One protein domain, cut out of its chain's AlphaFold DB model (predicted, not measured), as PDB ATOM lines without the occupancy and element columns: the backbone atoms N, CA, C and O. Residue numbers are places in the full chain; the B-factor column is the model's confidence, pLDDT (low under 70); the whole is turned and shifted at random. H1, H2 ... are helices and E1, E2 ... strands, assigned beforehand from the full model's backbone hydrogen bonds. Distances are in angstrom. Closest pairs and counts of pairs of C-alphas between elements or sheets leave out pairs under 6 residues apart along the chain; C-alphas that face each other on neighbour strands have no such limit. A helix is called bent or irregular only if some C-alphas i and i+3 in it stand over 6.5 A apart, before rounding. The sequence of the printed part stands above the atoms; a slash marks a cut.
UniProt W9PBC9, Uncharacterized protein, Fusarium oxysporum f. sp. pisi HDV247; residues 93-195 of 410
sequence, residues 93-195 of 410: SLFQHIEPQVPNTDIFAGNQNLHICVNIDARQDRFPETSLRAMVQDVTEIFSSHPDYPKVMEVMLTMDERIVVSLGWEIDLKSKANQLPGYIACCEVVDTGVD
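What this domain is: This is residues 93 to 195 of the 410 residues of an uncharacterized protein of Fusarium oxysporum f. sp. pisi HDV247 (UniProt W9PBC9). A strongly twisted, branched sheet of six strands makes the core, with the long strand E6 in its middle: E4 and then E3 on one side, E1 and E5 on the other, and E2 beyond E5. The long helix H1 packs along E3, and the short helix H2 covers another part of the sheet, by E1, E2 and E6. The printed part has 103 residues, with two named helices and six named strands, which follow each other along the chain as E1, E2, H1, E3, E4, H2, E5 and E6; the neighbour pairs E2 and E5 and E4 and E6 are parallel, the pairs E1 and E6, E3 and E4 and E5 and E6 are antiparallel, and the class is mixed, helices and strands. The whole is compact, with a radius of gyration of the C-alphas of 12.9 A and spans of 36 by 33 by 24 A.

How they stand to each other: E1, residues 107 to 109, runs on into E2, residues 111 to 116, at 87 degrees across Gly 110. H1, residues 129 to 145, is on the sheet at a height of 8.4 A. It lies over E3, residues 152 to 158, and only just runs along it, at 29 degrees on the local plane; their closest C-alphas, those of Thr 140 and Val 152, are 5.9 A apart. E3 and E4, residues 162 to 168, form an antiparallel hairpin, with N 156 and O 164 2.8 A apart. H2, residues 173 to 179, is on the sheet at a height of 7.3 A; H1 and H2 are apart. H2 is irregular: C-alphas 175 and 178 are 7.6 A apart. E5, residues 181 to 184, is parallel to E2, with N 182 and O 111 2.9 A apart. E5 and E6, residues 187 to 194, form an antiparallel hairpin, with N 189 and O 182 2.9 A apart. E6 is parallel to E4, with N 165 and O 190 2.9 A apart, and antiparallel to E1, with N 108 and O 191 2.9 A apart. H2 lies over E6, but only just, with 3 of its C-alphas falling on that strand; their closest C-alphas, those of Leu 173 and Gly 193, are 7.1 A apart. In H1 every O i to N i+4 pair is within hydrogen-bond range; in H2 1 of 3 is, beside 2 of 4 O i to N i+3 pairs.

Where its parts are: E1 begins at C-alpha 107, (3.073, 27.692, 25.184). E2 is 11.1 A long. H1 measures 24.2 A from C-alpha 129, (-5.790, 4.844, 18.156), to C-alpha 145. E3 is 17.0 A long, E4 19.6 A and E6 20.9 A; E6 ends at C-alpha 194, (-4.348, 27.911, 17.976). E1, H2 and E5 are the shorter elements.

The domain as a whole: The C-alphas farthest apart, those of Pro 103 and Asn 119, are 37.1 A apart. The printed part has no cut. The link from E2 to H1, 12 residues, is long. Residues 93 to 106 hold no named element, and their C-alphas lie 12 to 21 A from the mean of all C-alphas. The mean pLDDT of the printed part is 80.6; residues 93 to 106, 170 to 171 and 195 are under 70.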
ATOM      1  N   SER A  93      14.923  20.084  20.621       54.84
ATOM      2  CA  SER A  93      14.174  18.801  20.572       54.84
ATOM      3  C   SER A  93      13.056  18.756  19.520       54.84
ATOM      4  O   SER A  93      12.506  19.791  19.144       54.84
ATOM      5  N   LEU A  94      12.693  17.540  19.083       59.31
ATOM      6  CA  LEU A  94      11.722  17.297  18.007       59.31
ATOM      7  C   LEU A  94      10.380  18.025  18.207       59.31
ATOM      8  O   LEU A  94       9.696  18.280  17.228       59.31
ATOM      9  N   PHE A  95      10.010  18.410  19.428       59.44
ATOM     10  CA  PHE A  95       8.807  19.209  19.681       59.44
ATOM     11  C   PHE A  95       9.050  20.428  20.585       59.44
ATOM     12  O   PHE A  95       8.124  21.176  20.867       59.44
ATOM     13  N   GLN A  96      10.291  20.723  20.994       50.62
ATOM     14  CA  GLN A  96      10.592  21.905  21.823       50.62
ATOM     15  C   GLN A  96      10.426  23.247  21.076       50.62
ATOM     16  O   GLN A  96      10.478  24.303  21.697       50.62
ATOM     17  N   HIS A  97      10.178  23.226  19.761       45.06
ATOM     18  CA  HIS A  97       9.819  24.403  18.960       45.06
ATOM     19  C   HIS A  97       8.337  24.805  19.025       45.06
ATOM     20  O   HIS A  97       7.917  25.644  18.229       45.06
ATOM     21  N   ILE A  98       7.548  24.289  19.974       44.62
ATOM     22  CA  ILE A  98       6.227  24.885  20.220       44.62
ATOM     23  C   ILE A  98       6.409  26.340  20.777       44.62
ATOM     24  O   ILE A  98       5.462  27.112  20.755       44.62
ATOM     25  N   GLU A  99       7.617  26.767  21.225       37.56
ATOM     26  CA  GLU A  99       7.902  28.130  21.749       37.56
ATOM     27  C   GLU A  99       8.081  29.188  20.632       37.56
ATOM     28  O   GLU A  99       8.647  28.906  19.568       37.56
ATOM     29  N   PRO A 100       7.616  30.435  20.857       36.28
ATOM     30  CA  PRO A 100       7.060  31.318  19.832       36.28
ATOM     31  C   PRO A 100       8.120  31.870  18.878       36.28
ATOM     32  O   PRO A 100       8.896  32.766  19.219       36.28
ATOM     33  N   GLN A 101       8.113  31.410  17.624       36.59
ATOM     34  CA  GLN A 101       8.594  32.238  16.501       36.59
ATOM     35  C   GLN A 101       7.489  32.667  15.533       36.59
ATOM     36  O   GLN A 101       7.758  33.396  14.578       36.59
ATOM     37  N   VAL A 102       6.240  32.289  15.807       34.97
ATOM     38  CA  VAL A 102       5.105  33.143  15.455       34.97
ATOM     39  C   VAL A 102       4.988  34.130  16.616       34.97
ATOM     40  O   VAL A 102       5.017  33.673  17.756       34.97
ATOM     41  N   PRO A 103       4.858  35.445  16.387       36.88
ATOM     42  CA  PRO A 103       4.778  36.451  17.456       36.88
ATOM     43  C   PRO A 103       3.579  36.301  18.420       36.88
ATOM     44  O   PRO A 103       3.354  37.195  19.220       36.88
ATOM     45  N   ASN A 104       2.846  35.184  18.356       41.69
ATOM     46  CA  ASN A 104       1.574  34.933  19.017       41.69
ATOM     47  C   ASN A 104       1.428  33.504  19.608       41.69
ATOM     48  O   ASN A 104       0.508  33.266  20.370       41.69
ATOM     49  N   THR A 105       2.278  32.515  19.307       51.75
ATOM     50  CA  THR A 105       2.038  31.143  19.818       51.75
ATOM     51  C   THR A 105       2.701  30.936  21.175       51.75
ATOM     52  O   THR A 105       3.788  30.371  21.262       51.75
ATOM     53  N   ASP A 106       2.070  31.426  22.236       64.12
ATOM     54  CA  ASP A 106       2.541  31.149  23.586       64.12
ATOM     55  C   ASP A 106       2.249  29.678  23.963       64.12
ATOM     56  O   ASP A 106       1.128  29.188  23.785       64.12
ATOM     57  N   ILE A 107       3.264  28.962  24.465       70.56
ATOM     58  CA  ILE A 107       3.073  27.692  25.184       70.56
ATOM     59  C   ILE A 107       3.081  27.971  26.670       70.56
ATOM     60  O   ILE A 107       3.920  28.737  27.155       70.56
ATOM     61  N   PHE A 108       2.274  27.221  27.405       75.44
ATOM     62  CA  PHE A 108       2.346  27.193  28.849       75.44
ATOM     63  C   PHE A 108       2.386  25.766  29.380       75.44
ATOM     64  O   PHE A 108       1.733  24.871  28.855       75.44
ATOM     65  N   ALA A 109       3.170  25.556  30.435       80.44
ATOM     66  CA  ALA A 109       3.055  24.346  31.232       80.44
ATOM     67  C   ALA A 109       1.841  24.486  32.157       80.44
ATOM     68  O   ALA A 109       1.688  25.520  32.818       80.44
ATOM     69  N   GLY A 110       1.015  23.445  32.211       79.00
ATOM     70  CA  GLY A 110      -0.112  23.378  33.132       79.00
ATOM     71  C   GLY A 110       0.325  23.211  34.592       79.00
ATOM     72  O   GLY A 110       1.501  23.004  34.928       79.00
ATOM     73  N   ASN A 111      -0.651  23.259  35.490       87.25
ATOM     74  CA  ASN A 111      -0.453  23.050  36.916       87.25
ATOM     75  C   ASN A 111      -0.098  21.593  37.225       87.25
ATOM     76  O   ASN A 111      -0.927  20.695  37.105       87.25
ATOM     77  N   GLN A 112       1.119  21.374  37.718       87.25
ATOM     78  CA  GLN A 112       1.674  20.046  38.010       87.25
ATOM     79  C   GLN A 112       0.903  19.257  39.086       87.25
ATOM     80  O   GLN A 112       1.088  18.049  39.214       87.25
ATOM     81  N   ASN A 113       0.025  19.914  39.851       91.00
ATOM     82  CA  ASN A 113      -0.844  19.261  40.833       91.00
ATOM     83  C   ASN A 113      -2.208  18.849  40.256       91.00
ATOM     84  O   ASN A 113      -2.967  18.159  40.932       91.00
ATOM     85  N   LEU A 114      -2.537  19.265  39.031       90.94
ATOM     86  CA  LEU A 114      -3.791  18.932  38.362       90.94
ATOM     87  C   LEU A 114      -3.554  17.816  37.345       90.94
ATOM     88  O   LEU A 114      -2.855  17.998  36.348       90.94
ATOM     89  N   HIS A 115      -4.151  16.661  37.628       94.81
ATOM     90  CA  HIS A 115      -4.013  15.429  36.857       94.81
ATOM     91  C   HIS A 115      -5.390  14.991  36.375       94.81
ATOM     92  O   HIS A 115      -6.313  14.874  37.183       94.81
ATOM     93  N   ILE A 116      -5.529  14.721  35.080       95.06
ATOM     94  CA  ILE A 116      -6.771  14.193  34.501       95.06
ATOM     95  C   ILE A 116      -6.506  12.911  33.705       95.06
ATOM     96  O   ILE A 116      -5.374  12.627  33.312       95.06
ATOM     97  N   CYS A 117      -7.552  12.106  33.498       94.06
ATOM     98  CA  CYS A 117      -7.455  10.802  32.827       94.06
ATOM     99  C   CYS A 117      -6.420   9.852  33.474       94.06
ATOM    100  O   CYS A 117      -5.763   9.082  32.784       94.06
ATOM    101  N   VAL A 118      -6.276   9.892  34.805       92.31
ATOM    102  CA  VAL A 118      -5.227   9.174  35.570       92.31
ATOM    103  C   VAL A 118      -5.254   7.648  35.443       92.31
ATOM    104  O   VAL A 118      -4.264   6.991  35.740       92.31
ATOM    105  N   ASN A 119      -6.375   7.077  34.997       91.62
ATOM    106  CA  ASN A 119      -6.524   5.634  34.785       91.62
ATOM    107  C   ASN A 119      -5.910   5.156  33.458       91.62
ATOM    108  O   ASN A 119      -5.891   3.957  33.187       91.62
ATOM    109  N   ILE A 120      -5.448   6.083  32.618       92.06
ATOM    110  CA  ILE A 120      -4.826   5.809  31.326       92.06
ATOM    111  C   ILE A 120      -3.329   6.097  31.463       92.06
ATOM    112  O   ILE A 120      -2.941   7.142  31.979       92.06
ATOM    113  N   ASP A 121      -2.487   5.182  30.982       91.25
ATOM    114  CA  ASP A 121      -1.050   5.422  30.830       91.25
ATOM    115  C   ASP A 121      -0.709   5.491  29.340       91.25
ATOM    116  O   ASP A 121      -0.625   4.460  28.663       91.25
ATOM    117  N   ALA A 122      -0.562   6.713  28.825       89.56
ATOM    118  CA  ALA A 122      -0.280   6.981  27.418       89.56
ATOM    119  C   ALA A 122       1.217   6.894  27.066       89.56
ATOM    120  O   ALA A 122       1.575   7.013  25.895       89.56
ATOM    121  N   ARG A 123       2.097   6.623  28.040       85.44
ATOM    122  CA  ARG A 123       3.555   6.492  27.837       85.44
ATOM    123  C   ARG A 123       3.960   5.183  27.157       85.44
ATOM    124  O   ARG A 123       5.135   4.899  26.958       85.44
ATOM    125  N   GLN A 124       2.986   4.349  26.818       82.69
ATOM    126  CA  GLN A 124       3.219   3.080  26.149       82.69
ATOM    127  C   GLN A 124       3.713   3.308  24.716       82.69
ATOM    128  O   GLN A 124       3.128   4.084  23.959       82.69
ATOM    129  N   ASP A 125       4.741   2.556  24.315       75.56
ATOM    130  CA  ASP A 125       5.278   2.566  22.946       75.56
ATOM    131  C   ASP A 125       4.183   2.355  21.885       75.56
ATOM    132  O   ASP A 125       4.106   3.036  20.858       75.56
ATOM    133  N   ARG A 126       3.275   1.422  22.179       83.31
ATOM    134  CA  ARG A 126       2.103   1.114  21.368       83.31
ATOM    135  C   ARG A 126       0.850   1.594  22.075       83.31
ATOM    136  O   ARG A 126       0.186   0.824  22.755       83.31
ATOM    137  N   PHE A 127       0.519   2.863  21.880       87.94
ATOM    138  CA  PHE A 127      -0.772   3.399  22.298       87.94
ATOM    139  C   PHE A 127      -1.805   3.275  21.155       87.94
ATOM    140  O   PHE A 127      -1.568   3.872  20.088       87.94
ATOM    141  N   PRO A 128      -2.893   2.486  21.319       89.19
ATOM    142  CA  PRO A 128      -3.904   2.271  20.281       89.19
ATOM    143  C   PRO A 128      -4.652   3.549  19.905       89.19
ATOM    144  O   PRO A 128      -4.920   4.404  20.750       89.19
ATOM    145  N   GLU A 129      -5.053   3.667  18.639       89.88
ATOM    146  CA  GLU A 129      -5.790   4.844  18.156       89.88
ATOM    147  C   GLU A 129      -7.187   4.966  18.772       89.88
ATOM    148  O   GLU A 129      -7.672   6.074  18.997       89.88
ATOM    149  N   THR A 130      -7.821   3.838  19.092       89.62
ATOM    150  CA  THR A 130      -9.104   3.787  19.803       89.62
ATOM    151  C   THR A 130      -8.974   4.349  21.219       89.62
ATOM    152  O   THR A 130      -9.760   5.213  21.608       89.62
ATOM    153  N   SER A 131      -7.940   3.937  21.960       91.62
ATOM    154  CA  SER A 131      -7.617   4.462  23.292       91.62
ATOM    155  C   SER A 131      -7.232   5.939  23.247       91.62
ATOM    156  O   SER A 131      -7.684   6.712  24.087       91.62
ATOM    157  N   LEU A 132      -6.460   6.357  22.237       92.75
ATOM    158  CA  LEU A 132      -6.134   7.765  22.013       92.75
ATOM    159  C   LEU A 132      -7.392   8.598  21.765       92.75
ATOM    160  O   LEU A 132      -7.547   9.664  22.353       92.75
ATOM    161  N   ARG A 133      -8.323   8.106  20.943       92.25
ATOM    162  CA  ARG A 133      -9.588   8.796  20.673       92.25
ATOM    163  C   ARG A 133     -10.450   8.922  21.929       92.25
ATOM    164  O   ARG A 133     -10.954  10.011  22.182       92.25
ATOM    165  N   ALA A 134     -10.578   7.848  22.709       93.25
ATOM    166  CA  ALA A 134     -11.324   7.847  23.969       93.25
ATOM    167  C   ALA A 134     -10.710   8.814  24.995       93.25
ATOM    168  O   ALA A 134     -11.408   9.658  25.542       93.25
ATOM    169  N   MET A 135      -9.383   8.792  25.161       95.62
ATOM    170  CA  MET A 135      -8.679   9.740  26.029       95.62
ATOM    171  C   MET A 135      -8.969  11.194  25.629       95.62
ATOM    172  O   MET A 135      -9.208  12.042  26.483       95.62
ATOM    173  N   VAL A 136      -8.966  11.508  24.330       95.56
ATOM    174  CA  VAL A 136      -9.221  12.880  23.862       95.56
ATOM    175  C   VAL A 136     -10.692  13.275  23.994       95.56
ATOM    176  O   VAL A 136     -10.981  14.455  24.212       95.56
ATOM    177  N   GLN A 137     -11.617  12.319  23.917       94.88
ATOM    178  CA  GLN A 137     -13.022  12.535  24.266       94.88
ATOM    179  C   GLN A 137     -13.160  12.942  25.735       94.88
ATOM    180  O   GLN A 137     -13.724  14.005  25.996       94.88
ATOM    181  N   ASP A 138     -12.551  12.190  26.656       95.56
ATOM    182  CA  ASP A 138     -12.570  12.490  28.093       95.56
ATOM    183  C   ASP A 138     -11.954  13.865  28.393       95.56
ATOM    184  O   ASP A 138     -12.538  14.679  29.106       95.56
ATOM    185  N   VAL A 139     -10.793  14.175  27.798       95.38
ATOM    186  CA  VAL A 139     -10.153  15.498  27.928       95.38
ATOM    187  C   VAL A 139     -11.087  16.600  27.426       95.38
ATOM    188  O   VAL A 139     -11.251  17.624  28.088       95.38
ATOM    189  N   THR A 140     -11.734  16.400  26.277       94.19
ATOM    190  CA  THR A 140     -12.654  17.392  25.702       94.19
ATOM    191  C   THR A 140     -13.887  17.597  26.583       94.19
ATOM    192  O   THR A 140     -14.337  18.735  26.728       94.19
ATOM    193  N   GLU A 141     -14.422  16.536  27.186       94.06
ATOM    194  CA  GLU A 141     -15.550  16.604  28.120       94.06
ATOM    195  C   GLU A 141     -15.172  17.350  29.403       94.06
ATOM    196  O   GLU A 141     -15.865  18.293  29.786       94.06
ATOM    197  N   ILE A 142     -14.027  17.016  30.008       93.56
ATOM    198  CA  ILE A 142     -13.513  17.697  31.204       93.56
ATOM    199  C   ILE A 142     -13.337  19.191  30.930       93.56
ATOM    200  O   ILE A 142     -13.833  20.014  31.701       93.56
ATOM    201  N   PHE A 143     -12.703  19.554  29.811       92.25
ATOM    202  CA  PHE A 143     -12.533  20.958  29.437       92.25
ATOM    203  C   PHE A 143     -13.870  21.655  29.178       92.25
ATOM    204  O   PHE A 143     -14.054  22.783  29.610       92.25
ATOM    205  N   SER A 144     -14.827  20.982  28.537       90.00
ATOM    206  CA  SER A 144     -16.152  21.562  28.267       90.00
ATOM    207  C   SER A 144     -17.003  21.723  29.532       90.00
ATOM    208  O   SER A 144     -17.867  22.594  29.579       90.00
ATOM    209  N   SER A 145     -16.775  20.891  30.553       90.19
ATOM    210  CA  SER A 145     -17.464  20.978  31.846       90.19
ATOM    211  C   SER A 145     -16.960  22.131  32.718       90.19
ATOM    212  O   SER A 145     -17.657  22.555  33.643       90.19
ATOM    213  N   HIS A 146     -15.764  22.655  32.428       86.56
ATOM    214  CA  HIS A 146     -15.182  23.757  33.175       86.56
ATOM    215  C   HIS A 146     -15.490  25.090  32.474       86.56
ATOM    216  O   HIS A 146     -15.021  25.312  31.360       86.56
ATOM    217  N   PRO A 147     -16.243  26.010  33.106       79.25
ATOM    218  CA  PRO A 147     -16.739  27.226  32.448       79.25
ATOM    219  C   PRO A 147     -15.622  28.173  31.981       79.25
ATOM    220  O   PRO A 147     -15.833  28.990  31.089       79.25
ATOM    221  N   ASP A 148     -14.441  28.033  32.578       80.44
ATOM    222  CA  ASP A 148     -13.281  28.893  32.376       80.44
ATOM    223  C   ASP A 148     -12.208  28.275  31.467       80.44
ATOM    224  O   ASP A 148     -11.173  28.910  31.235       80.44
ATOM    225  N   TYR A 149     -12.398  27.036  30.998       85.44
ATOM    226  CA  TYR A 149     -11.427  26.391  30.116       85.44
ATOM    227  C   TYR A 149     -11.723  26.704  28.649       85.44
ATOM    228  O   TYR A 149     -12.879  26.704  28.220       85.44
ATOM    229  N   PRO A 150     -10.677  26.952  27.846       84.56
ATOM    230  CA  PRO A 150     -10.840  27.159  26.419       84.56
ATOM    231  C   PRO A 150     -11.192  25.839  25.728       84.56
ATOM    232  O   PRO A 150     -10.923  24.739  26.215       84.56
ATOM    233  N   LYS A 151     -11.762  25.943  24.528       88.56
ATOM    234  CA  LYS A 151     -12.108  24.767  23.727       88.56
ATOM    235  C   LYS A 151     -10.856  24.005  23.303       88.56
ATOM    236  O   LYS A 151      -9.951  24.574  22.699       88.56
ATOM    237  N   VAL A 152     -10.867  22.692  23.523       90.44
ATOM    238  CA  VAL A 152      -9.842  21.773  23.007       90.44
ATOM    239  C   VAL A 152      -9.982  21.637  21.491       90.44
ATOM    240  O   VAL A 152     -11.062  21.315  20.992       90.44
ATOM    241  N   MET A 153      -8.904  21.879  20.751       86.06
ATOM    242  CA  MET A 153      -8.868  21.825  19.284       86.06
ATOM    243  C   MET A 153      -8.129  20.591  18.775       86.06
ATOM    244  O   MET A 153      -8.596  19.912  17.860       86.06
ATOM    245  N   GLU A 154      -6.987  20.278  19.378       88.44
ATOM    246  CA  GLU A 154      -6.165  19.120  19.033       88.44
ATOM    247  C   GLU A 154      -5.422  18.656  20.283       88.44
ATOM    248  O   GLU A 154      -4.911  19.479  21.036       88.44
ATOM    249  N   VAL A 155      -5.350  17.349  20.506       92.06
ATOM    250  CA  VAL A 155      -4.496  16.759  21.543       92.06
ATOM    251  C   VAL A 155      -3.483  15.874  20.842       92.06
ATOM    252  O   VAL A 155      -3.860  14.995  20.069       92.06
ATOM    253  N   MET A 156      -2.201  16.123  21.076       90.50
ATOM    254  CA  MET A 156      -1.096  15.427  20.429       90.50
ATOM    255  C   MET A 156      -0.251  14.708  21.470       90.50
ATOM    256  O   MET A 156       0.322  15.352  22.336       90.50
ATOM    257  N   LEU A 157      -0.145  13.390  21.343       91.38
ATOM    258  CA  LEU A 157       0.805  12.562  22.071       91.38
ATOM    259  C   LEU A 157       2.095  12.465  21.252       91.38
ATOM    260  O   LEU A 157       2.068  12.084  20.078       91.38
ATOM    261  N   THR A 158       3.219  12.818  21.857       86.94
ATOM    262  CA  THR A 158       4.531  12.853  21.209       86.94
ATOM    263  C   THR A 158       5.395  11.664  21.626       86.94
ATOM    264  O   THR A 158       5.191  11.044  22.669       86.94
ATOM    265  N   MET A 159       6.413  11.354  20.820       83.50
ATOM    266  CA  MET A 159       7.366  10.269  21.091       83.50
ATOM    267  C   MET A 159       8.237  10.483  22.343       83.50
ATOM    268  O   MET A 159       8.952   9.571  22.744       83.50
ATOM    269  N   ASP A 160       8.254  11.690  22.917       77.12
ATOM    270  CA  ASP A 160       8.901  12.002  24.197       77.12
ATOM    271  C   ASP A 160       7.931  11.914  25.384       77.12
ATOM    272  O   ASP A 160       8.205  12.491  26.432       77.12
ATOM    273  N   GLU A 161       6.825  11.176  25.225       83.00
ATOM    274  CA  GLU A 161       5.847  10.891  26.283       83.00
ATOM    275  C   GLU A 161       5.173  12.155  26.843       83.00
ATOM    276  O   GLU A 161       4.789  12.222  28.014       83.00
ATOM    277  N   ARG A 162       5.010  13.169  25.988       85.38
ATOM    278  CA  ARG A 162       4.342  14.427  26.316       85.38
ATOM    279  C   ARG A 162       3.030  14.564  25.576       85.38
ATOM    280  O   ARG A 162       2.831  14.011  24.493       85.38
ATOM    281  N   ILE A 163       2.137  15.342  26.170       89.94
ATOM    282  CA  ILE A 163       0.883  15.735  25.553       89.94
ATOM    283  C   ILE A 163       0.915  17.233  25.270       89.94
ATOM    284  O   ILE A 163       1.127  18.054  26.157       89.94
ATOM    285  N   VAL A 164       0.684  17.587  24.010       86.62
ATOM    286  CA  VAL A 164       0.462  18.966  23.578       86.62
ATOM    287  C   VAL A 164      -1.032  19.154  23.385       86.62
ATOM    288  O   VAL A 164      -1.634  18.496  22.532       86.62
ATOM    289  N   VAL A 165      -1.635  20.059  24.147       88.19
ATOM    290  CA  VAL A 165      -3.044  20.422  23.994       88.19
ATOM    291  C   VAL A 165      -3.119  21.757  23.266       88.19
ATOM    292  O   VAL A 165      -2.674  22.794  23.747       88.19
ATOM    293  N   SER A 166      -3.678  21.728  22.064       86.31
ATOM    294  CA  SER A 166      -3.982  22.930  21.298       86.31
ATOM    295  C   SER A 166      -5.375  23.421  21.676       86.31
ATOM    296  O   SER A 166      -6.356  22.684  21.543       86.31
ATOM    297  N   LEU A 167      -5.455  24.663  22.131       85.69
ATOM    298  CA  LEU A 167      -6.642  25.306  22.683       85.69
ATOM    299  C   LEU A 167      -7.051  26.494  21.809       85.69
ATOM    300  O   LEU A 167      -6.204  27.165  21.224       85.69
ATOM    301  N   GLY A 168      -8.352  26.763  21.712       79.56
ATOM    302  CA  GLY A 168      -8.855  27.935  20.993       79.56
ATOM    303  C   GLY A 168      -8.432  29.247  21.663       79.56
ATOM    304  O   GLY A 168      -8.393  29.337  22.888       79.56
ATOM    305  N   TRP A 169      -8.182  30.289  20.864       71.56
ATOM    306  CA  TRP A 169      -7.751  31.634  21.304       71.56
ATOM    307  C   TRP A 169      -8.796  32.442  22.087       71.56
ATOM    308  O   TRP A 169      -8.618  33.633  22.328       71.56
ATOM    309  N   GLU A 170      -9.903  31.820  22.487       67.69
ATOM    310  CA  GLU A 170     -11.010  32.488  23.174       67.69
ATOM    311  C   GLU A 170     -10.588  33.068  24.541       67.69
ATOM    312  O   GLU A 170     -11.291  33.918  25.085       67.69
ATOM    313  N   ILE A 171      -9.444  32.635  25.094       66.88
ATOM    314  CA  ILE A 171      -8.972  32.991  26.437       66.88
ATOM    315  C   ILE A 171      -7.464  33.290  26.434       66.88
ATOM    316  O   ILE A 171      -6.694  32.641  25.725       66.88
ATOM    317  N   ASP A 172      -7.030  34.240  27.274       73.75
ATOM    318  CA  ASP A 172      -5.611  34.471  27.574       73.75
ATOM    319  C   ASP A 172      -5.018  33.274  28.335       73.75
ATOM    320  O   ASP A 172      -5.137  33.160  29.562       73.75
ATOM    321  N   LEU A 173      -4.350  32.392  27.592       74.56
ATOM    322  CA  LEU A 173      -3.705  31.193  28.122       74.56
ATOM    323  C   LEU A 173      -2.656  31.504  29.192       74.56
ATOM    324  O   LEU A 173      -2.527  30.737  30.147       74.56
ATOM    325  N   LYS A 174      -1.962  32.648  29.108       74.25
ATOM    326  CA  LYS A 174      -0.940  33.027  30.095       74.25
ATOM    327  C   LYS A 174      -1.541  33.187  31.483       74.25
ATOM    328  O   LYS A 174      -0.955  32.753  32.473       74.25
ATOM    329  N   SER A 175      -2.717  33.805  31.552       76.44
ATOM    330  CA  SER A 175      -3.442  34.012  32.807       76.44
ATOM    331  C   SER A 175      -4.053  32.723  33.372       76.44
ATOM    332  O   SER A 175      -4.267  32.625  34.582       76.44
ATOM    333  N   LYS A 176      -4.303  31.722  32.516       78.62
ATOM    334  CA  LYS A 176      -4.994  30.469  32.859       78.62
ATOM    335  C   LYS A 176      -4.086  29.248  32.999       78.62
ATOM    336  O   LYS A 176      -4.541  28.247  33.537       78.62
ATOM    337  N   ALA A 177      -2.812  29.327  32.618       75.81
ATOM    338  CA  ALA A 177      -1.855  28.215  32.679       75.81
ATOM    339  C   ALA A 177      -1.847  27.460  34.024       75.81
ATOM    340  O   ALA A 177      -1.905  26.236  34.062       75.81
ATOM    341  N   ASN A 178      -1.880  28.186  35.147       80.69
ATOM    342  CA  ASN A 178      -1.894  27.594  36.495       80.69
ATOM    343  C   ASN A 178      -3.224  26.911  36.878       80.69
ATOM    344  O   ASN A 178      -3.327  26.331  37.960       80.69
ATOM    345  N   GLN A 179      -4.252  27.032  36.044       86.69
ATOM    346  CA  GLN A 179      -5.543  26.369  36.211       86.69
ATOM    347  C   GLN A 179      -5.652  25.148  35.298       86.69
ATOM    348  O   GLN A 179      -6.391  24.238  35.631       86.69
ATOM    349  N   LEU A 180      -4.903  25.093  34.195       89.44
ATOM    350  CA  LEU A 180      -4.942  23.970  33.263       89.44
ATOM    351  C   LEU A 180      -4.218  22.733  33.834       89.44
ATOM    352  O   LEU A 180      -3.300  22.884  34.648       89.44
ATOM    353  N   PRO A 181      -4.612  21.506  33.442       91.69
ATOM    354  CA  PRO A 181      -3.949  20.280  33.883       91.69
ATOM    355  C   PRO A 181      -2.475  20.231  33.468       91.69
ATOM    356  O   PRO A 181      -2.152  20.394  32.298       91.69
ATOM    357  N   GLY A 182      -1.575  19.955  34.413       88.94
ATOM    358  CA  GLY A 182      -0.158  19.704  34.127       88.94
ATOM    359  C   GLY A 182       0.128  18.263  33.704       88.94
ATOM    360  O   GLY A 182       1.189  18.003  33.138       88.94
ATOM    361  N   TYR A 183      -0.818  17.349  33.951       93.75
ATOM    362  CA  TYR A 183      -0.729  15.946  33.562       93.75
ATOM    363  C   TYR A 183      -2.042  15.419  32.974       93.75
ATOM    364  O   TYR A 183      -3.123  15.610  33.540       93.75
ATOM    365  N   ILE A 184      -1.930  14.695  31.861       95.12
ATOM    366  CA  ILE A 184      -3.015  13.949  31.209       95.12
ATOM    367  C   ILE A 184      -2.497  12.534  30.964       95.12
ATOM    368  O   ILE A 184      -1.430  12.376  30.379       95.12
ATOM    369  N   ALA A 185      -3.233  11.506  31.392       94.38
ATOM    370  CA  ALA A 185      -2.903  10.103  31.100       94.38
ATOM    371  C   ALA A 185      -1.433   9.715  31.409       94.38
ATOM    372  O   ALA A 185      -0.759   9.062  30.611       94.38
ATOM    373  N   CYS A 186      -0.936  10.155  32.571       92.25
ATOM    374  CA  CYS A 186       0.450   9.995  33.045       92.25
ATOM    375  C   CYS A 186       1.542  10.748  32.251       92.25
ATOM    376  O   CYS A 186       2.719  10.612  32.583       92.25
ATOM    377  N   CYS A 187       1.180  11.560  31.255       89.69
ATOM    378  CA  CYS A 187       2.100  12.368  30.454       89.69
ATOM    379  C   CYS A 187       2.127  13.828  30.918       89.69
ATOM    380  O   CYS A 187       1.088  14.385  31.282       89.69
ATOM    381  N   GLU A 188       3.304  14.461  30.859       88.94
ATOM    382  CA  GLU A 188       3.439  15.910  31.068       88.94
ATOM    383  C   GLU A 188       2.702  16.676  29.965       88.94
ATOM    384  O   GLU A 188       2.787  16.317  28.786       88.94
ATOM    385  N   VAL A 189       2.019  17.755  30.350       88.00
ATOM    386  CA  VAL A 189       1.189  18.551  29.444       88.00
ATOM    387  C   VAL A 189       1.794  19.919  29.181       88.00
ATOM    388  O   VAL A 189       2.249  20.619  30.090       88.00
ATOM    389  N   VAL A 190       1.736  20.312  27.912       84.56
ATOM    390  CA  VAL A 190       1.942  21.688  27.478       84.56
ATOM    391  C   VAL A 190       0.742  22.164  26.666       84.56
ATOM    392  O   VAL A 190       0.275  21.485  25.752       84.56
ATOM    393  N   ASP A 191       0.257  23.353  26.991       82.50
ATOM    394  CA  ASP A 191      -0.897  23.980  26.361       82.50
ATOM    395  C   ASP A 191      -0.442  25.049  25.373       82.50
ATOM    396  O   ASP A 191       0.484  25.810  25.655       82.50
ATOM    397  N   THR A 192      -1.099  25.150  24.221       78.31
ATOM    398  CA  THR A 192      -0.793  26.174  23.217       78.31
ATOM    399  C   THR A 192      -2.048  26.726  22.557       78.31
ATOM    400  O   THR A 192      -3.018  26.004  22.340       78.31
ATOM    401  N   GLY A 193      -2.033  28.015  22.223       74.50
ATOM    402  CA  GLY A 193      -3.147  28.675  21.549       74.50
ATOM    403  C   GLY A 193      -3.093  28.473  20.041       74.50
ATOM    404  O   GLY A 193      -2.111  28.844  19.396       74.50
ATOM    405  N   VAL A 194      -4.181  27.995  19.437       70.69
ATOM    406  CA  VAL A 194      -4.348  27.911  17.976       70.69
ATOM    407  C   VAL A 194      -5.627  28.595  17.507       70.69
ATOM    408  O   VAL A 194      -6.699  28.381  18.080       70.69
ATOM    409  N   ASP A 195      -5.518  29.442  16.479       59.28
ATOM    410  CA  ASP A 195      -6.705  29.993  15.828       59.28
ATOM    411  C   ASP A 195      -7.595  28.826  15.400       59.28
ATOM    412  O   ASP A 195      -7.088  27.763  15.016       59.28
TER     413      ASP A 195